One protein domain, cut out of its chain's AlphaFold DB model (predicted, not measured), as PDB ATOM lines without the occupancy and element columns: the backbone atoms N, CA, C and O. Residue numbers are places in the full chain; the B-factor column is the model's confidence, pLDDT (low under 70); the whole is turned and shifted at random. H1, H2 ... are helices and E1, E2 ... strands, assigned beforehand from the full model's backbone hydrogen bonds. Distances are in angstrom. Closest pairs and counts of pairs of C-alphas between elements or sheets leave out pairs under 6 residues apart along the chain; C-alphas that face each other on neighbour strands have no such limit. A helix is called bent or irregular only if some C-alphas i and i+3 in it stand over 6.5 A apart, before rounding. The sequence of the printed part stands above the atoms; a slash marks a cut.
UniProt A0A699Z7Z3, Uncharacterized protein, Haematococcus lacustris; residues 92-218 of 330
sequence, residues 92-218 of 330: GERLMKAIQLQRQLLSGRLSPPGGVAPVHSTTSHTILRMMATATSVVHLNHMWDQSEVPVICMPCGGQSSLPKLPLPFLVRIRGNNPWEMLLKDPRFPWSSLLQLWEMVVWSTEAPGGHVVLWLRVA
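AT A GLANCE: This is residues 92 to 218 of the 330 residues of an uncharacterized protein of Haematococcus lacustris (UniProt A0A699Z7Z3). What shape does the chain make? A strongly twisted five-stranded sheet is curled like part of a barrel, with the long helix H1 along its outside over E1 and E2. H2 packs on its inner side, mostly on the edge strand E4, with short H3 next to H2. What are the parts? The printed part has 127 residues, of mixed class, in the order H1 H2 E1 E2 E3 H3 E4 E5; the mixed sheet runs E3 E2 E1 E5 E4. How large is it? It is compact, with a radius of gyration of the C-alphas of 13.6 A and spans of 39 by 30 by 30 A.

HOW THE PARTS SIT: How do the strands pair? E1, residues 149 to 155, is parallel to E5, residues 211 to 217, at 29 degrees, with N 154 and O 213 2.8 A apart. E1, E2, residues 169 to 174, and E3, residues 177 to 183, form a meander, each strand the antiparallel neighbour of the one before; N 149 and O 171 are 2.7 A apart, N 180 and O 172 2.9 A. E5 is antiparallel to E4, residues 197 to 203, at 155 degrees, with N 214 and O 201 2.8 A apart. Where are the helices? H1, residues 92 to 106, and H2, residues 121 to 132, are on opposite faces of the sheet, making three layers. H1 runs along the strands at a height over the sheet of 8.9 A, its closest C-alphas to E1 being those of Gln 102 and Ile 152, 6.0 A apart. H2 runs across the strands, only just over E4 with 3 of its C-alphas; those of Ser 124 and Val 200 are the closest, 5.0 A apart. And H3? H3, residues 190 to 196, only grazes the sheet and touches H2 at a shallow tilt of 32 degrees, opposite ways, with the closest C-alphas, Ala 132 and Trp 190, 4.6 A apart. In H1 and H2 every O i to N i+4 pair is within hydrogen-bond range; in H3 1 of 3 is, beside 3 of 4 O i to N i+3 pairs.

IN THESE COORDINATES: Where does H1 begin? C-alpha 92 is at (-32.552, 13.232, -12.559), and H1 is 20.9 A long. How long are the others? H2 spans 16.6 A, E1 19.5 A, E2 16.4 A, E3 18.5 A, E4 17.1 A and E5 19.3 A, E5 ending with C-alpha 217 at (-24.179, 22.324, 12.773). Is H3 even? It spans 10.0 A and is only just irregular: C-alphas 191 and 194 are 6.9 A apart.

THE WHOLE: Is the printed part unbroken? It has no cut; the links H1 to H2, H2 to E1 and E1 to E2 are long. Which C-alphas are farthest apart? Those of Ser 160 and Asn 176, at 39.5 A. Where is confidence low? The mean pLDDT of the printed part is 75.4, and 40 residues are under 70, among them residues 111 to 122 and 134 to 147.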
ATOM      1  N   GLY A  92     -31.425  12.457 -13.072       81.44
ATOM      2  CA  GLY A  92     -32.552  13.232 -12.559       81.44
ATOM      3  C   GLY A  92     -33.504  12.383 -11.716       81.44
ATOM      4  O   GLY A  92     -33.852  12.780 -10.607       81.44
ATOM      5  N   GLU A  93     -33.870  11.186 -12.175       83.12
ATOM      6  CA  GLU A  93     -34.728  10.276 -11.407       83.12
ATOM      7  C   GLU A  93     -34.066   9.783 -10.122       83.12
ATOM      8  O   GLU A  93     -34.715   9.744  -9.074       83.12
ATOM      9  N   ARG A  94     -32.775   9.431 -10.176       82.88
ATOM     10  CA  ARG A  94     -32.015   9.019  -8.981       82.88
ATOM     11  C   ARG A  94     -31.997  10.132  -7.938       82.88
ATOM     12  O   ARG A  94     -32.226   9.873  -6.757       82.88
ATOM     13  N   LEU A  95     -31.785  11.373  -8.379       86.94
ATOM     14  CA  LEU A  95     -31.794  12.536  -7.501       86.94
ATOM     15  C   LEU A  95     -33.188  12.810  -6.935       86.94
ATOM     16  O   LEU A  95     -33.326  13.074  -5.745       86.94
ATOM     17  N   MET A  96     -34.231  12.693  -7.756       88.31
ATOM     18  CA  MET A  96     -35.615  12.857  -7.312       88.31
ATOM     19  C   MET A  96     -36.008  11.815  -6.263       88.31
ATOM     20  O   MET A  96     -36.603  12.179  -5.246       88.31
ATOM     21  N   LYS A  97     -35.616  10.549  -6.448       88.06
ATOM     22  CA  LYS A  97     -35.795   9.494  -5.437       88.06
ATOM     23  C   LYS A  97     -35.038   9.823  -4.150       88.06
ATOM     24  O   LYS A  97     -35.612   9.728  -3.071       88.06
ATOM     25  N   ALA A  98     -33.795  10.292  -4.255       87.88
ATOM     26  CA  ALA A  98     -33.012  10.710  -3.093       87.88
ATOM     27  C   ALA A  98     -33.643  11.911  -2.359       87.88
ATOM     28  O   ALA A  98     -33.650  11.944  -1.132       87.88
ATOM     29  N   ILE A  99     -34.230  12.872  -3.083       89.75
ATOM     30  CA  ILE A  99     -34.963  14.012  -2.502       89.75
ATOM     31  C   ILE A  99     -36.207  13.531  -1.758       89.75
ATOM     32  O   ILE A  99     -36.476  13.993  -0.647       89.75
ATOM     33  N   GLN A 100     -36.970  12.613  -2.351       89.56
ATOM     34  CA  GLN A 100     -38.133  12.015  -1.698       89.56
ATOM     35  C   GLN A 100     -37.721  11.266  -0.426       89.56
ATOM     36  O   GLN A 100     -38.332  11.481   0.621       89.56
ATOM     37  N   LEU A 101     -36.645  10.479  -0.493       87.19
ATOM     38  CA  LEU A 101     -36.112   9.741   0.648       87.19
ATOM     39  C   LEU A 101     -35.620  10.684   1.757       87.19
ATOM     40  O   LEU A 101     -36.000  10.508   2.912       87.19
ATOM     41  N   GLN A 102     -34.887  11.754   1.419       88.81
ATOM     42  CA  GLN A 102     -34.469  12.772   2.393       88.81
ATOM     43  C   GLN A 102     -35.676  13.390   3.111       88.81
ATOM     44  O   GLN A 102     -35.668  13.537   4.329       88.81
ATOM     45  N   ARG A 103     -36.754  13.719   2.387       89.00
ATOM     46  CA  ARG A 103     -37.983  14.270   2.992       89.00
ATOM     47  C   ARG A 103     -38.686  13.267   3.908       89.00
ATOM     48  O   ARG A 103     -39.209  13.656   4.951       89.00
ATOM     49  N   GLN A 104     -38.717  11.991   3.535       87.69
ATOM     50  CA  GLN A 104     -39.317  10.936   4.359       87.69
ATOM     51  C   GLN A 104     -38.526  10.709   5.653       87.69
ATOM     52  O   GLN A 104     -39.129  10.618   6.721       87.69
ATOM     53  N   LEU A 105     -37.193  10.711   5.574       84.94
ATOM     54  CA  LEU A 105     -36.316  10.613   6.742       84.94
ATOM     55  C   LEU A 105     -36.461  11.834   7.662       84.94
ATOM     56  O   LEU A 105     -36.639  11.688   8.867       84.94
ATOM     57  N   LEU A 106     -36.465  13.047   7.099       84.88
ATOM     58  CA  LEU A 106     -36.630  14.283   7.875       84.88
ATOM     59  C   LEU A 106     -38.016  14.421   8.520       84.88
ATOM     60  O   LEU A 106     -38.147  15.088   9.540       84.88
ATOM     61  N   SER A 107     -39.050  13.806   7.943       84.88
ATOM     62  CA  SER A 107     -40.403  13.799   8.519       84.88
ATOM     63  C   SER A 107     -40.623  12.692   9.555       84.88
ATOM     64  O   SER A 107     -41.745  12.531  10.028       84.88
ATOM     65  N   GLY A 108     -39.588  11.910   9.889       79.19
ATOM     66  CA  GLY A 108     -39.687  10.790  10.828       79.19
ATOM     67  C   GLY A 108     -40.520   9.614  10.308       79.19
ATOM     68  O   GLY A 108     -40.827   8.698  11.064       79.19
ATOM     69  N   ARG A 109     -40.895   9.620   9.020       74.88
ATOM     70  CA  ARG A 109     -41.649   8.524   8.387       74.88
ATOM     71  C   ARG A 109     -40.782   7.301   8.109       74.88
ATOM     72  O   ARG A 109     -41.313   6.210   7.936       74.88
ATOM     73  N   LEU A 110     -39.468   7.495   8.039       74.38
ATOM     74  CA  LEU A 110     -38.478   6.436   7.921       74.38
ATOM     75  C   LEU A 110     -37.450   6.595   9.034       74.38
ATOM     76  O   LEU A 110     -37.029   7.712   9.338       74.38
ATOM     77  N   SER A 111     -37.050   5.470   9.621       67.50
ATOM     78  CA  SER A 111     -35.935   5.463  10.560       67.50
ATOM     79  C   SER A 111     -34.637   5.630   9.782       67.50
ATOM     80  O   SER A 111     -34.474   4.998   8.733       67.50
ATOM     81  N   PRO A 112     -33.724   6.484  10.256       65.25
ATOM     82  CA  PRO A 112     -32.420   6.563   9.647       65.25
ATOM     83  C   PRO A 112     -31.676   5.233   9.782       65.25
ATOM     84  O   PRO A 112     -31.876   4.528  10.774       65.25
ATOM     85  N   PRO A 113     -30.818   4.906   8.805       65.00
ATOM     86  CA  PRO A 113     -29.959   3.739   8.903       65.00
ATOM     87  C   PRO A 113     -29.133   3.739  10.196       65.00
ATOM     88  O   PRO A 113     -28.669   4.793  10.652       65.00
ATOM     89  N   GLY A 114     -28.983   2.556  10.786       54.09
ATOM     90  CA  GLY A 114     -28.212   2.319  11.995       54.09
ATOM     91  C   GLY A 114     -26.710   2.275  11.716       54.09
ATOM     92  O   GLY A 114     -26.261   2.172  10.585       54.09
ATOM     93  N   GLY A 115     -25.910   2.388  12.777       57.75
ATOM     94  CA  GLY A 115     -24.470   2.134  12.724       57.75
ATOM     95  C   GLY A 115     -23.663   3.175  11.944       57.75
ATOM     96  O   GLY A 115     -23.479   3.078  10.733       57.75
ATOM     97  N   VAL A 116     -23.084   4.149  12.652       56.44
ATOM     98  CA  VAL A 116     -22.057   4.999  12.040       56.44
ATOM     99  C   VAL A 116     -20.927   5.318  12.998       56.44
ATOM    100  O   VAL A 116     -21.153   5.822  14.099       56.44
ATOM    101  N   ALA A 117     -19.699   5.063  12.548       54.25
ATOM    102  CA  ALA A 117     -18.502   5.591  13.176       54.25
ATOM    103  C   ALA A 117     -18.285   7.039  12.693       54.25
ATOM    104  O   ALA A 117     -18.302   7.289  11.484       54.25
ATOM    105  N   PRO A 118     -18.096   8.014  13.594       54.84
ATOM    106  CA  PRO A 118     -17.781   9.376  13.192       54.84
ATOM    107  C   PRO A 118     -16.432   9.426  12.469       54.84
ATOM    108  O   PRO A 118     -15.468   8.781  12.881       54.84
ATOM    109  N   VAL A 119     -16.343  10.223  11.405       60.97
ATOM    110  CA  VAL A 119     -15.058  10.489  10.749       60.97
ATOM    111  C   VAL A 119     -14.265  11.487  11.600       60.97
ATOM    112  O   VAL A 119     -14.841  12.420  12.163       60.97
ATOM    113  N   HIS A 120     -12.939  11.326  11.683       60.53
ATOM    114  CA  HIS A 120     -12.053  12.296  12.338       60.53
ATOM    115  C   HIS A 120     -12.324  13.745  11.872       60.53
ATOM    116  O   HIS A 120     -12.599  14.007  10.695       60.53
ATOM    117  N   SER A 121     -12.226  14.706  12.797       66.62
ATOM    118  CA  SER A 121     -12.567  16.125  12.584       66.62
ATOM    119  C   SER A 121     -11.789  16.780  11.436       66.62
ATOM    120  O   SER A 121     -12.365  17.501  10.622       66.62
ATOM    121  N   THR A 122     -10.497  16.473  11.298       69.31
ATOM    122  CA  THR A 122      -9.644  16.965  10.200       69.31
ATOM    123  C   THR A 122     -10.165  16.525   8.830       69.31
ATOM    124  O   THR A 122     -10.193  17.303   7.870       69.31
ATOM    125  N   THR A 123     -10.654  15.291   8.743       72.69
ATOM    126  CA  THR A 123     -11.242  14.741   7.522       72.69
ATOM    127  C   THR A 123     -12.595  15.390   7.236       72.69
ATOM    128  O   THR A 123     -12.863  15.730   6.086       72.69
ATOM    129  N   SER A 124     -13.409  15.661   8.268       78.56
ATOM    130  CA  SER A 124     -14.687  16.384   8.124       78.56
ATOM    131  C   SER A 124     -14.501  17.757   7.474       78.56
ATOM    132  O   SER A 124     -15.180  18.071   6.497       78.56
ATOM    133  N   HIS A 125     -13.545  18.558   7.957       82.06
ATOM    134  CA  HIS A 125     -13.295  19.886   7.395       82.06
ATOM    135  C   HIS A 125     -12.790  19.819   5.947       82.06
ATOM    136  O   HIS A 125     -13.225  20.599   5.099       82.06
ATOM    137  N   THR A 126     -11.926  18.845   5.647       78.81
ATOM    138  CA  THR A 126     -11.468  18.584   4.276       78.81
ATOM    139  C   THR A 126     -12.664  18.257   3.375       78.81
ATOM    140  O   THR A 126     -12.814  18.874   2.323       78.81
ATOM    141  N   ILE A 127     -13.560  17.354   3.794       78.94
ATOM    142  CA  ILE A 127     -14.760  16.973   3.027       78.94
ATOM    143  C   ILE A 127     -15.668  18.180   2.778       78.94
ATOM    144  O   ILE A 127     -16.059  18.425   1.638       78.94
ATOM    145  N   LEU A 128     -15.976  18.960   3.817       85.44
ATOM    146  CA  LEU A 128     -16.810  20.157   3.689       85.44
ATOM    147  C   LEU A 128     -16.188  21.178   2.732       85.44
ATOM    148  O   LEU A 128     -16.893  21.739   1.891       85.44
ATOM    149  N   ARG A 129     -14.865  21.381   2.813       85.00
ATOM    150  CA  ARG A 129     -14.126  22.257   1.896       85.00
ATOM    151  C   ARG A 129     -14.256  21.760   0.465       85.00
ATOM    152  O   ARG A 129     -14.575  22.551  -0.413       85.00
ATOM    153  N   MET A 130     -14.095  20.462   0.243       77.19
ATOM    154  CA  MET A 130     -14.208  19.867  -1.086       77.19
ATOM    155  C   MET A 130     -15.625  19.979  -1.647       77.19
ATOM    156  O   MET A 130     -15.769  20.351  -2.803       77.19
ATOM    157  N   MET A 131     -16.679  19.774  -0.851       84.06
ATOM    158  CA  MET A 131     -18.060  20.015  -1.301       84.06
ATOM    159  C   MET A 131     -18.307  21.488  -1.666       84.06
ATOM    160  O   MET A 131     -18.968  21.790  -2.670       84.06
ATOM    161  N   ALA A 132     -17.742  22.408  -0.877       84.75
ATOM    162  CA  ALA A 132     -17.812  23.841  -1.135       84.75
ATOM    163  C   ALA A 132     -17.092  24.227  -2.439       84.75
ATOM    164  O   ALA A 132     -17.628  25.008  -3.224       84.75
ATOM    165  N   THR A 133     -15.924  23.633  -2.706       77.38
ATOM    166  CA  THR A 133     -15.041  23.977  -3.834       77.38
ATOM    167  C   THR A 133     -15.082  22.981  -4.994       77.38
ATOM    168  O   THR A 133     -14.190  23.015  -5.835       77.38
ATOM    169  N   ALA A 134     -16.047  22.057  -5.023       64.50
ATOM    170  CA  ALA A 134     -15.988  20.852  -5.854       64.50
ATOM    171  C   ALA A 134     -15.755  21.121  -7.359       64.50
ATOM    172  O   ALA A 134     -16.698  21.376  -8.102       64.50
ATOM    173  N   THR A 135     -14.488  21.009  -7.761       57.94
ATOM    174  CA  THR A 135     -13.915  20.250  -8.896       57.94
ATOM    175  C   THR A 135     -12.890  19.215  -8.387       57.94
ATOM    176  O   THR A 135     -12.170  18.599  -9.168       57.94
ATOM    177  N   SER A 136     -12.775  19.060  -7.061       51.41
ATOM    178  CA  SER A 136     -11.675  18.371  -6.385       51.41
ATOM    179  C   SER A 136     -12.125  17.108  -5.641       51.41
ATOM    180  O   SER A 136     -13.309  16.807  -5.520       51.41
ATOM    181  N   VAL A 137     -11.130  16.382  -5.153       54.12
ATOM    182  CA  VAL A 137     -10.956  14.941  -5.250       54.12
ATOM    183  C   VAL A 137     -10.787  14.370  -3.833       54.12
ATOM    184  O   VAL A 137      -9.847  14.736  -3.132       54.12
ATOM    185  N   VAL A 138     -11.688  13.486  -3.390       56.06
ATOM    186  CA  VAL A 138     -11.741  12.979  -2.002       56.06
ATOM    187  C   VAL A 138     -11.634  11.451  -1.937       56.06
ATOM    188  O   VAL A 138     -12.474  10.758  -2.504       56.06
ATOM    189  N   HIS A 139     -10.691  10.894  -1.180       52.56
ATOM    190  CA  HIS A 139     -10.674   9.449  -0.914       52.56
ATOM    191  C   HIS A 139     -11.657   9.116   0.209       52.56
ATOM    192  O   HIS A 139     -11.363   9.320   1.387       52.56
ATOM    193  N   LEU A 140     -12.841   8.628  -0.154       54.69
ATOM    194  CA  LEU A 140     -13.711   7.932   0.789       54.69
ATOM    195  C   LEU A 140     -13.447   6.440   0.621       54.69
ATOM    196  O   LEU A 140     -13.690   5.891  -0.449       54.69
ATOM    197  N   ASN A 141     -12.949   5.789   1.668       52.91
ATOM    198  CA  ASN A 141     -12.877   4.334   1.694       52.91
ATOM    199  C   ASN A 141     -14.291   3.780   1.854       52.91
ATOM    200  O   ASN A 141     -14.799   3.734   2.969       52.91
ATOM    201  N   HIS A 142     -14.907   3.345   0.760       54.00
ATOM    202  CA  HIS A 142     -15.984   2.361   0.802       54.00
ATOM    203  C   HIS A 142     -15.907   1.481  -0.446       54.00
ATOM    204  O   HIS A 142     -15.929   1.966  -1.572       54.00
ATOM    205  N   MET A 143     -15.774   0.177  -0.207       48.91
ATOM    206  CA  MET A 143     -15.595  -0.894  -1.188       48.91
ATOM    207  C   MET A 143     -16.834  -1.109  -2.077       48.91
ATOM    208  O   MET A 143     -17.461  -2.157  -1.972       48.91
ATOM    209  N   TRP A 144     -17.199  -0.162  -2.947       54.47
ATOM    210  CA  TRP A 144     -18.242  -0.361  -3.966       54.47
ATOM    211  C   TRP A 144     -17.817   0.187  -5.338       54.47
ATOM    212  O   TRP A 144     -17.595   1.383  -5.503       54.47
ATOM    213  N   ASP A 145     -17.794  -0.699  -6.333       50.72
ATOM    214  CA  ASP A 145     -17.932  -0.397  -7.767       50.72
ATOM    215  C   ASP A 145     -19.437  -0.573  -8.091       50.72
ATOM    216  O   ASP A 145     -20.016  -1.572  -7.675       50.72
ATOM    217  N   GLN A 146     -20.217   0.289  -8.761       55.50
ATOM    218  CA  GLN A 146     -20.026   1.302  -9.811       55.50
ATOM    219  C   GLN A 146     -21.262   2.237  -9.793       55.50
ATOM    220  O   GLN A 146     -22.344   1.824  -9.389       55.50
ATOM    221  N   SER A 147     -21.315   3.457 -10.314       69.06
ATOM    222  CA  SER A 147     -20.342   4.470 -10.736       69.06
ATOM    223  C   SER A 147     -20.933   5.874 -10.489       69.06
ATOM    224  O   SER A 147     -20.270   6.865 -10.773       69.06
ATOM    225  N   GLU A 148     -22.163   5.978  -9.952       81.19
ATOM    226  CA  GLU A 148     -22.881   7.221  -9.637       81.19
ATOM    227  C   GLU A 148     -23.883   6.967  -8.503       81.19
ATOM    228  O   GLU A 148     -24.897   6.287  -8.687       81.19
ATOM    229  N   VAL A 149     -23.583   7.508  -7.329       82.31
ATOM    230  CA  VAL A 149     -24.275   7.258  -6.072       82.31
ATOM    231  C   VAL A 149     -24.936   8.547  -5.585       82.31
ATOM    232  O   VAL A 149     -24.268   9.578  -5.460       82.31
ATOM    233  N   PRO A 150     -26.250   8.541  -5.322       86.75
ATOM    234  CA  PRO A 150     -26.913   9.663  -4.675       86.75
ATOM    235  C   PRO A 150     -26.530   9.748  -3.190       86.75
ATOM    236  O   PRO A 150     -26.667   8.779  -2.438       86.75
ATOM    237  N   VAL A 151     -26.113  10.937  -2.767       86.25
ATOM    238  CA  VAL A 151     -25.808  11.276  -1.377       86.25
ATOM    239  C   VAL A 151     -26.975  12.051  -0.774       86.25
ATOM    240  O   VAL A 151     -27.404  13.057  -1.333       86.25
ATOM    241  N   ILE A 152     -27.482  11.594   0.368       88.69
ATOM    242  CA  ILE A 152     -28.599  12.189   1.110       88.69
ATOM    243  C   ILE A 152     -28.052  12.936   2.318       88.69
ATOM    244  O   ILE A 152     -27.316  12.354   3.106       88.69
ATOM    245  N   CYS A 153     -28.426  14.201   2.499       88.00
ATOM    246  CA  CYS A 153     -27.949  15.011   3.619       88.00
ATOM    247  C   CYS A 153     -28.935  14.971   4.791       88.00
ATOM    248  O   CYS A 153     -30.105  15.320   4.635       88.00
ATOM    249  N   MET A 154     -28.449  14.605   5.976       87.25
ATOM    250  CA  MET A 154     -29.236  14.489   7.205       87.25
ATOM    251  C   MET A 154     -28.591  15.286   8.343       87.25
ATOM    252  O   MET A 154     -27.371  15.369   8.405       87.25
ATOM    253  N   PRO A 155     -29.361  15.883   9.262       86.31
ATOM    254  CA  PRO A 155     -28.802  16.577  10.412       86.31
ATOM    255  C   PRO A 155     -28.326  15.588  11.483       86.31
ATOM    256  O   PRO A 155     -28.996  14.606  11.788       86.31
ATOM    257  N   CYS A 156     -27.179  15.876  12.090       81.75
ATOM    258  CA  CYS A 156     -26.676  15.172  13.265       81.75
ATOM    259  C   CYS A 156     -27.268  15.792  14.543       81.75
ATOM    260  O   CYS A 156     -26.898  16.910  14.917       81.75
ATOM    261  N   GLY A 157     -28.121  15.041  15.242       72.50
ATOM    262  CA  GLY A 157     -28.692  15.427  16.538       72.50
ATOM    263  C   GLY A 157     -29.971  16.273  16.452       72.50
ATOM    264  O   GLY A 157     -30.319  16.813  15.405       72.50
ATOM    265  N   GLY A 158     -30.691  16.377  17.574       63.38
ATOM    266  CA  GLY A 158     -31.995  17.048  17.684       63.38
ATOM    267  C   GLY A 158     -31.907  18.558  17.911       63.38
ATOM    268  O   GLY A 158     -32.448  19.060  18.892       63.38
ATOM    269  N   GLN A 159     -31.184  19.284  17.058       63.91
ATOM    270  CA  GLN A 159     -31.014  20.732  17.225       63.91
ATOM    271  C   GLN A 159     -32.267  21.520  16.819       63.91
ATOM    272  O   GLN A 159     -32.864  21.262  15.775       63.91
ATOM    273  N   SER A 160     -32.624  22.526  17.624       55.69
ATOM    274  CA  SER A 160     -33.849  23.325  17.468       55.69
ATOM    275  C   SER A 160     -33.814  24.306  16.288       55.69
ATOM    276  O   SER A 160     -34.861  24.663  15.756       55.69
ATOM    277  N   SER A 161     -32.624  24.748  15.867       72.88
ATOM    278  CA  SER A 161     -32.436  25.662  14.736       72.88
ATOM    279  C   SER A 161     -31.410  25.091  13.764       72.88
ATOM    280  O   SER A 161     -30.202  25.283  13.914       72.88
ATOM    281  N   LEU A 162     -31.897  24.361  12.767       77.50
ATOM    282  CA  LEU A 162     -31.051  23.772  11.738       77.50
ATOM    283  C   LEU A 162     -30.845  24.765  10.586       77.50
ATOM    284  O   LEU A 162     -31.832  25.252  10.026       77.50
ATOM    285  N   PRO A 163     -29.590  25.057  10.187       82.00
ATOM    286  CA  PRO A 163     -29.345  25.754   8.940       82.00
ATOM    287  C   PRO A 163     -29.877  24.922   7.773       82.00
ATOM    288  O   PRO A 163     -30.065  23.705   7.868       82.00
ATOM    289  N   LYS A 164     -30.131  25.590   6.644       87.44
ATOM    290  CA  LYS A 164     -30.664  24.934   5.450       87.44
ATOM    291  C   LYS A 164     -29.739  23.785   5.036       87.44
ATOM    292  O   LYS A 164     -28.575  24.009   4.708       87.44
ATOM    293  N   LEU A 165     -30.278  22.569   5.033       87.94
ATOM    294  CA  LEU A 165     -29.562  21.385   4.571       87.94
ATOM    295  C   LEU A 165     -29.317  21.464   3.058       87.94
ATOM    296  O   LEU A 165     -30.191  21.945   2.322       87.94
ATOM    297  N   PRO A 166     -28.168  20.965   2.575       87.19
ATOM    298  CA  PRO A 166     -27.977  20.722   1.156       87.19
ATOM    299  C   PRO A 166     -29.063  19.781   0.635       87.19
ATOM    300  O   PRO A 166     -29.537  18.882   1.338       87.19
ATOM    301  N   LEU A 167     -29.465  19.995  -0.616       88.75
ATOM    302  CA  LEU A 167     -30.227  18.972  -1.317       88.75
ATOM    303  C   LEU A 167     -29.322  17.768  -1.590       88.75
ATOM    304  O   LEU A 167     -28.100  17.941  -1.674       88.75
ATOM    305  N   PRO A 168     -29.909  16.573  -1.777       89.50
ATOM    306  CA  PRO A 168     -29.173  15.442  -2.297       89.50
ATOM    307  C   PRO A 168     -28.378  15.818  -3.541       89.50
ATOM    308  O   PRO A 168     -28.795  16.670  -4.330       89.50
ATOM    309  N   PHE A 169     -27.237  15.168  -3.704       88.56
ATOM    310  CA  PHE A 169     -26.320  15.387  -4.815       88.56
ATOM    311  C   PHE A 169     -25.780  14.048  -5.311       88.56
ATOM    312  O   PHE A 169     -25.889  13.031  -4.627       88.56
ATOM    313  N   LEU A 170     -25.236  14.032  -6.523       87.12
ATOM    314  CA  LEU A 170     -24.708  12.823  -7.144       87.12
ATOM    315  C   LEU A 170     -23.184  12.824  -7.083       87.12
ATOM    316  O   LEU A 170     -22.549  13.819  -7.447       87.12
ATOM    317  N   VAL A 171     -22.608  11.700  -6.666       84.25
ATOM    318  CA  VAL A 171     -21.159  11.482  -6.665       84.25
ATOM    319  C   VAL A 171     -20.799  10.266  -7.494       84.25
ATOM    320  O   VAL A 171     -21.537   9.291  -7.509       84.25
ATOM    321  N   ARG A 172     -19.651  10.280  -8.158       80.25
ATOM    322  CA  ARG A 172     -19.054   9.105  -8.791       80.25
ATOM    323  C   ARG A 172     -17.925   8.593  -7.920       80.25
ATOM    324  O   ARG A 172     -16.962   9.314  -7.702       80.25
ATOM    325  N   ILE A 173     -18.041   7.357  -7.449       73.25
ATOM    326  CA  ILE A 173     -16.976   6.647  -6.731       73.25
ATOM    327  C   ILE A 173     -16.185   5.855  -7.774       73.25
ATOM    328  O   ILE A 173     -16.784   5.201  -8.629       73.25
ATOM    329  N   ARG A 174     -14.854   5.962  -7.755       66.50
ATOM    330  CA  ARG A 174     -13.977   5.286  -8.718       66.50
ATOM    331  C   ARG A 174     -13.046   4.337  -7.960       66.50
ATOM    332  O   ARG A 174     -11.986   4.793  -7.582       66.50
ATOM    333  N   GLY A 175     -13.382   3.059  -7.762       63.91
ATOM    334  CA  GLY A 175     -12.472   2.034  -7.204       63.91
ATOM    335  C   GLY A 175     -11.494   2.520  -6.114       63.91
ATOM    336  O   GLY A 175     -11.899   3.126  -5.127       63.91
ATOM    337  N   ASN A 176     -10.186   2.318  -6.327       56.41
ATOM    338  CA  ASN A 176      -9.096   2.749  -5.423       56.41
ATOM    339  C   ASN A 176      -8.890   4.274  -5.334       56.41
ATOM    340  O   ASN A 176      -7.902   4.743  -4.773       56.41
ATOM    341  N   ASN A 177      -9.770   5.042  -5.960       54.50
ATOM    342  CA  ASN A 177      -9.595   6.434  -6.282       54.50
ATOM    343  C   ASN A 177     -10.699   7.304  -5.653       54.50
ATOM    344  O   ASN A 177     -11.776   6.852  -5.257       54.50
ATOM    345  N   PRO A 178     -10.418   8.602  -5.577       65.88
ATOM    346  CA  PRO A 178     -11.273   9.587  -4.948       65.88
ATOM    347  C   PRO A 178     -12.592   9.819  -5.703       65.88
ATOM    348  O   PRO A 178     -12.635   9.747  -6.933       65.88
ATOM    349  N   TRP A 179     -13.671  10.119  -4.975       74.12
ATOM    350  CA  TRP A 179     -14.968  10.408  -5.581       74.12
ATOM    351  C   TRP A 179     -15.009  11.790  -6.238       74.12
ATOM    352  O   TRP A 179     -14.299  12.717  -5.845       74.12
ATOM    353  N   GLU A 180     -15.881  11.917  -7.233       76.50
ATOM    354  CA  GLU A 180     -16.117  13.127  -8.016       76.50
ATOM    355  C   GLU A 180     -17.567  13.581  -7.840       76.50
ATOM    356  O   GLU A 180     -18.494  12.786  -7.997       76.50
ATOM    357  N   MET A 181     -17.791  14.854  -7.509       83.00
ATOM    358  CA  MET A 181     -19.147  15.403  -7.453       83.00
ATOM    359  C   MET A 181     -19.651  15.661  -8.872       83.00
ATOM    360  O   MET A 181     -19.118  16.522  -9.564       83.00
ATOM    361  N   LEU A 182     -20.690  14.943  -9.293       81.62
ATOM    362  CA  LEU A 182     -21.226  15.046 -10.650       81.62
ATOM    363  C   LEU A 182     -22.342  16.083 -10.766       81.62
ATOM    364  O   LEU A 182     -22.425  16.803 -11.757       81.62
ATOM    365  N   LEU A 183     -23.229  16.140  -9.769       82.62
ATOM    366  CA  LEU A 183     -24.418  16.985  -9.833       82.62
ATOM    367  C   LEU A 183     -24.788  17.502  -8.451       82.62
ATOM    368  O   LEU A 183     -25.065  16.711  -7.554       82.62
ATOM    369  N   LYS A 184     -24.845  18.827  -8.303       84.75
ATOM    370  CA  LYS A 184     -25.246  19.518  -7.073       84.75
ATOM    371  C   LYS A 184     -26.165  20.695  -7.409       84.75
ATOM    372  O   LYS A 184     -26.040  21.261  -8.490       84.75
ATOM    373  N   ASP A 185     -27.085  21.070  -6.516       83.62
ATOM    374  CA  ASP A 185     -28.010  22.186  -6.791       83.62
ATOM    375  C   ASP A 185     -27.237  23.519  -6.834       83.62
ATOM    376  O   ASP A 185     -26.699  23.927  -5.800       83.62
ATOM    377  N   PRO A 186     -27.191  24.237  -7.972       80.56
ATOM    378  CA  PRO A 186     -26.455  25.497  -8.082       80.56
ATOM    379  C   PRO A 186     -27.032  26.618  -7.205       80.56
ATOM    380  O   PRO A 186     -26.343  27.594  -6.928       80.56
ATOM    381  N   ARG A 187     -28.286  26.497  -6.752       85.62
ATOM    382  CA  ARG A 187     -28.960  27.495  -5.905       85.62
ATOM    383  C   ARG A 187     -28.625  27.337  -4.426       85.62
ATOM    384  O   ARG A 187     -28.985  28.196  -3.622       85.62
ATOM    385  N   PHE A 188     -28.011  26.222  -4.036       84.44
ATOM    386  CA  PHE A 188     -27.556  26.041  -2.667       84.44
ATOM    387  C   PHE A 188     -26.233  26.801  -2.461       84.44
ATOM    388  O   PHE A 188     -25.343  26.696  -3.307       84.44
ATOM    389  N   PRO A 189     -26.058  27.555  -1.361       86.12
ATOM    390  CA  PRO A 189     -24.833  28.307  -1.104       86.12
ATOM    391  C   PRO A 189     -23.712  27.369  -0.628       86.12
ATOM    392  O   PRO A 189     -23.368  27.325   0.551       86.12
ATOM    393  N   TRP A 190     -23.135  26.593  -1.550       84.69
ATOM    394  CA  TRP A 190     -22.100  25.594  -1.245       84.69
ATOM    395  C   TRP A 190     -20.882  26.190  -0.528       84.69
ATOM    396  O   TRP A 190     -20.302  25.533   0.330       84.69
ATOM    397  N   SER A 191     -20.531  27.446  -0.812       84.44
ATOM    398  CA  SER A 191     -19.451  28.169  -0.128       84.44
ATOM    399  C   SER A 191     -19.702  28.360   1.374       84.44
ATOM    400  O   SER A 191     -18.749  28.391   2.150       84.44
ATOM    401  N   SER A 192     -20.964  28.429   1.805       87.56
ATOM    402  CA  SER A 192     -21.344  28.588   3.214       87.56
ATOM    403  C   SER A 192     -21.261  27.289   4.015       87.56
ATOM    404  O   SER A 192     -21.386  27.329   5.237       87.56
ATOM    405  N   LEU A 193     -21.019  26.133   3.380       85.69
ATOM    406  CA  LEU A 193     -20.943  24.846   4.082       85.69
ATOM    407  C   LEU A 193     -19.939  24.856   5.236       85.69
ATOM    408  O   LEU A 193     -20.239  24.335   6.303       85.69
ATOM    409  N   LEU A 194     -18.781  25.481   5.021       84.69
ATOM    410  CA  LEU A 194     -17.702  25.572   6.006       84.69
ATOM    411  C   LEU A 194     -18.060  26.399   7.246       84.69
ATOM    412  O   LEU A 194     -17.422  26.241   8.278       84.69
ATOM    413  N   GLN A 195     -19.034  27.303   7.126       85.62
ATOM    414  CA  GLN A 195     -19.488  28.159   8.223       85.62
ATOM    415  C   GLN A 195     -20.682  27.548   8.956       85.62
ATOM    416  O   GLN A 195     -20.868  27.789  10.143       85.62
ATOM    417  N   LEU A 196     -21.509  26.783   8.239       85.88
ATOM    418  CA  LEU A 196     -22.765  26.241   8.757       85.88
ATOM    419  C   LEU A 196     -22.597  24.859   9.396       85.88
ATOM    420  O   LEU A 196     -23.387  24.493  10.266       85.88
ATOM    421  N   TRP A 197     -21.592  24.091   8.975       87.25
ATOM    422  CA  TRP A 197     -21.406  22.703   9.384       87.25
ATOM    423  C   TRP A 197     -19.967  22.459   9.837       87.25
ATOM    424  O   TRP A 197     -19.022  22.924   9.205       87.25
ATOM    425  N   GLU A 198     -19.801  21.714  10.927       83.38
ATOM    426  CA  GLU A 198     -18.496  21.442  11.550       83.38
ATOM    427  C   GLU A 198     -18.043  19.993  11.342       83.38
ATOM    428  O   GLU A 198     -16.867  19.728  11.095       83.38
ATOM    429  N   MET A 199     -18.976  19.043  11.422       80.38
ATOM    430  CA  MET A 199     -18.661  17.616  11.382       80.38
ATOM    431  C   MET A 199     -19.528  16.887  10.373       80.38
ATOM    432  O   MET A 199     -20.719  17.175  10.219       80.38
ATOM    433  N   VAL A 200     -18.903  15.911   9.723       79.31
ATOM    434  CA  VAL A 200     -19.516  15.056   8.721       79.31
ATOM    435  C   VAL A 200     -19.370  13.601   9.145       79.31
ATOM    436  O   VAL A 200     -18.272  13.149   9.466       79.31
ATOM    437  N   VAL A 201     -20.472  12.859   9.128       76.50
ATOM    438  CA  VAL A 201     -20.486  11.423   9.422       76.50
ATOM    439  C   VAL A 201     -21.142  10.693   8.249       76.50
ATOM    440  O   VAL A 201     -22.211  11.085   7.795       76.50
ATOM    441  N   TRP A 202     -20.484   9.671   7.705       73.69
ATOM    442  CA  TRP A 202     -20.953   8.953   6.515       73.69
ATOM    443  C   TRP A 202     -21.484   7.586   6.903       73.69
ATOM    444  O   TRP A 202     -20.749   6.811   7.506       73.69
ATOM    445  N   SER A 203     -22.724   7.281   6.533       70.44
ATOM    446  CA  SER A 203     -23.309   5.953   6.707       70.44
ATOM    447  C   SER A 203     -23.597   5.320   5.355       70.44
ATOM    448  O   SER A 203     -24.206   5.939   4.474       70.44
ATOM    449  N   THR A 204     -23.157   4.074   5.216       65.69
ATOM    450  CA  THR A 204     -23.519   3.188   4.118       65.69
ATOM    451  C   THR A 204     -24.489   2.146   4.644       65.69
ATOM    452  O   THR A 204     -24.084   1.067   5.063       65.69
ATOM    453  N   GLU A 205     -25.775   2.452   4.620       56.75
ATOM    454  CA  GLU A 205     -26.790   1.440   4.878       56.75
ATOM    455  C   GLU A 205     -27.936   1.607   3.886       56.75
ATOM    456  O   GLU A 205     -28.448   2.700   3.631       56.75
ATOM    457  N   ALA A 206     -28.274   0.478   3.275       43.84
ATOM    458  CA  ALA A 206     -29.345   0.323   2.312       43.84
ATOM    459  C   ALA A 206     -30.670   0.055   3.064       43.84
ATOM    460  O   ALA A 206     -30.651  -0.452   4.184       43.84
ATOM    461  N   PRO A 207     -31.818   0.378   2.448       47.62
ATOM    462  CA  PRO A 207     -32.166  -0.211   1.161       47.62
ATOM    463  C   PRO A 207     -32.102   0.809   0.016       47.62
ATOM    464  O   PRO A 207     -32.702   1.876   0.091       47.62
ATOM    465  N   GLY A 208     -31.385   0.475  -1.065       59.47
ATOM    466  CA  GLY A 208     -31.401   1.248  -2.320       59.47
ATOM    467  C   GLY A 208     -30.066   1.810  -2.821       59.47
ATOM    468  O   GLY A 208     -30.067   2.516  -3.823       59.47
ATOM    469  N   GLY A 209     -28.931   1.513  -2.173       68.44
ATOM    470  CA  GLY A 209     -27.608   1.953  -2.655       68.44
ATOM    471  C   GLY A 209     -27.358   3.459  -2.509       68.44
ATOM    472  O   GLY A 209     -26.603   4.041  -3.282       68.44
ATOM    473  N   HIS A 210     -28.020   4.099  -1.543       74.25
ATOM    474  CA  HIS A 210     -27.798   5.497  -1.189       74.25
ATOM    475  C   HIS A 210     -26.668   5.624  -0.167       74.25
ATOM    476  O   HIS A 210     -26.424   4.716   0.628       74.25
ATOM    477  N   VAL A 211     -26.021   6.785  -0.156       79.81
ATOM    478  CA  VAL A 211     -25.061   7.155   0.886       79.81
ATOM    479  C   VAL A 211     -25.670   8.265   1.730       79.81
ATOM    480  O   VAL A 211     -26.163   9.253   1.187       79.81
ATOM    481  N   VAL A 212     -25.650   8.120   3.054       82.88
ATOM    482  CA  VAL A 212     -26.178   9.143   3.964       82.88
ATOM    483  C   VAL A 212     -25.031   9.965   4.541       82.88
ATOM    484  O   VAL A 212     -24.098   9.439   5.144       82.88
ATOM    485  N   LEU A 213     -25.132  11.276   4.347       85.94
ATOM    486  CA  LEU A 213     -24.238  12.303   4.842       85.94
ATOM    487  C   LEU A 213     -24.869  13.012   6.035       85.94
ATOM    488  O   LEU A 213     -25.734  13.873   5.885       85.94
ATOM    489  N   TRP A 214     -24.403  12.683   7.224       85.56
ATOM    490  CA  TRP A 214     -24.829  13.326   8.449       85.56
ATOM    491  C   TRP A 214     -24.019  14.595   8.712       85.56
ATOM    492  O   TRP A 214     -22.792  14.555   8.773       85.56
ATOM    493  N   LEU A 215     -24.702  15.721   8.893       87.69
ATOM    494  CA  LEU A 215     -24.129  17.054   9.028       87.69
ATOM    495  C   LEU A 215     -24.410  17.613  10.422       87.69
ATOM    496  O   LEU A 215     -25.564  17.799  10.816       87.69
ATOM    497  N   ARG A 216     -23.354  17.899  11.184       86.69
ATOM    498  CA  ARG A 216     -23.457  18.580  12.480       86.69
ATOM    499  C   ARG A 216     -23.286  20.078  12.284       86.69
ATOM    500  O   ARG A 216     -22.303  20.502  11.679       86.69
ATOM    501  N   VAL A 217     -24.232  20.857  12.804       86.44
ATOM    502  CA  VAL A 217     -24.179  22.324  12.773       86.44
ATOM    503  C   VAL A 217     -22.937  22.799  13.516       86.44
ATOM    504  O   VAL A 217     -22.653  22.283  14.597       86.44
ATOM    505  N   ALA A 218     -22.217  23.765  12.949       82.75
ATOM    506  CA  ALA A 218     -21.171  24.457  13.686       82.75
ATOM    507  C   ALA A 218     -21.822  25.208  14.849       82.75
ATOM    508  O   ALA A 218     -22.734  26.008  14.630       82.75
TER     509      ALA A 218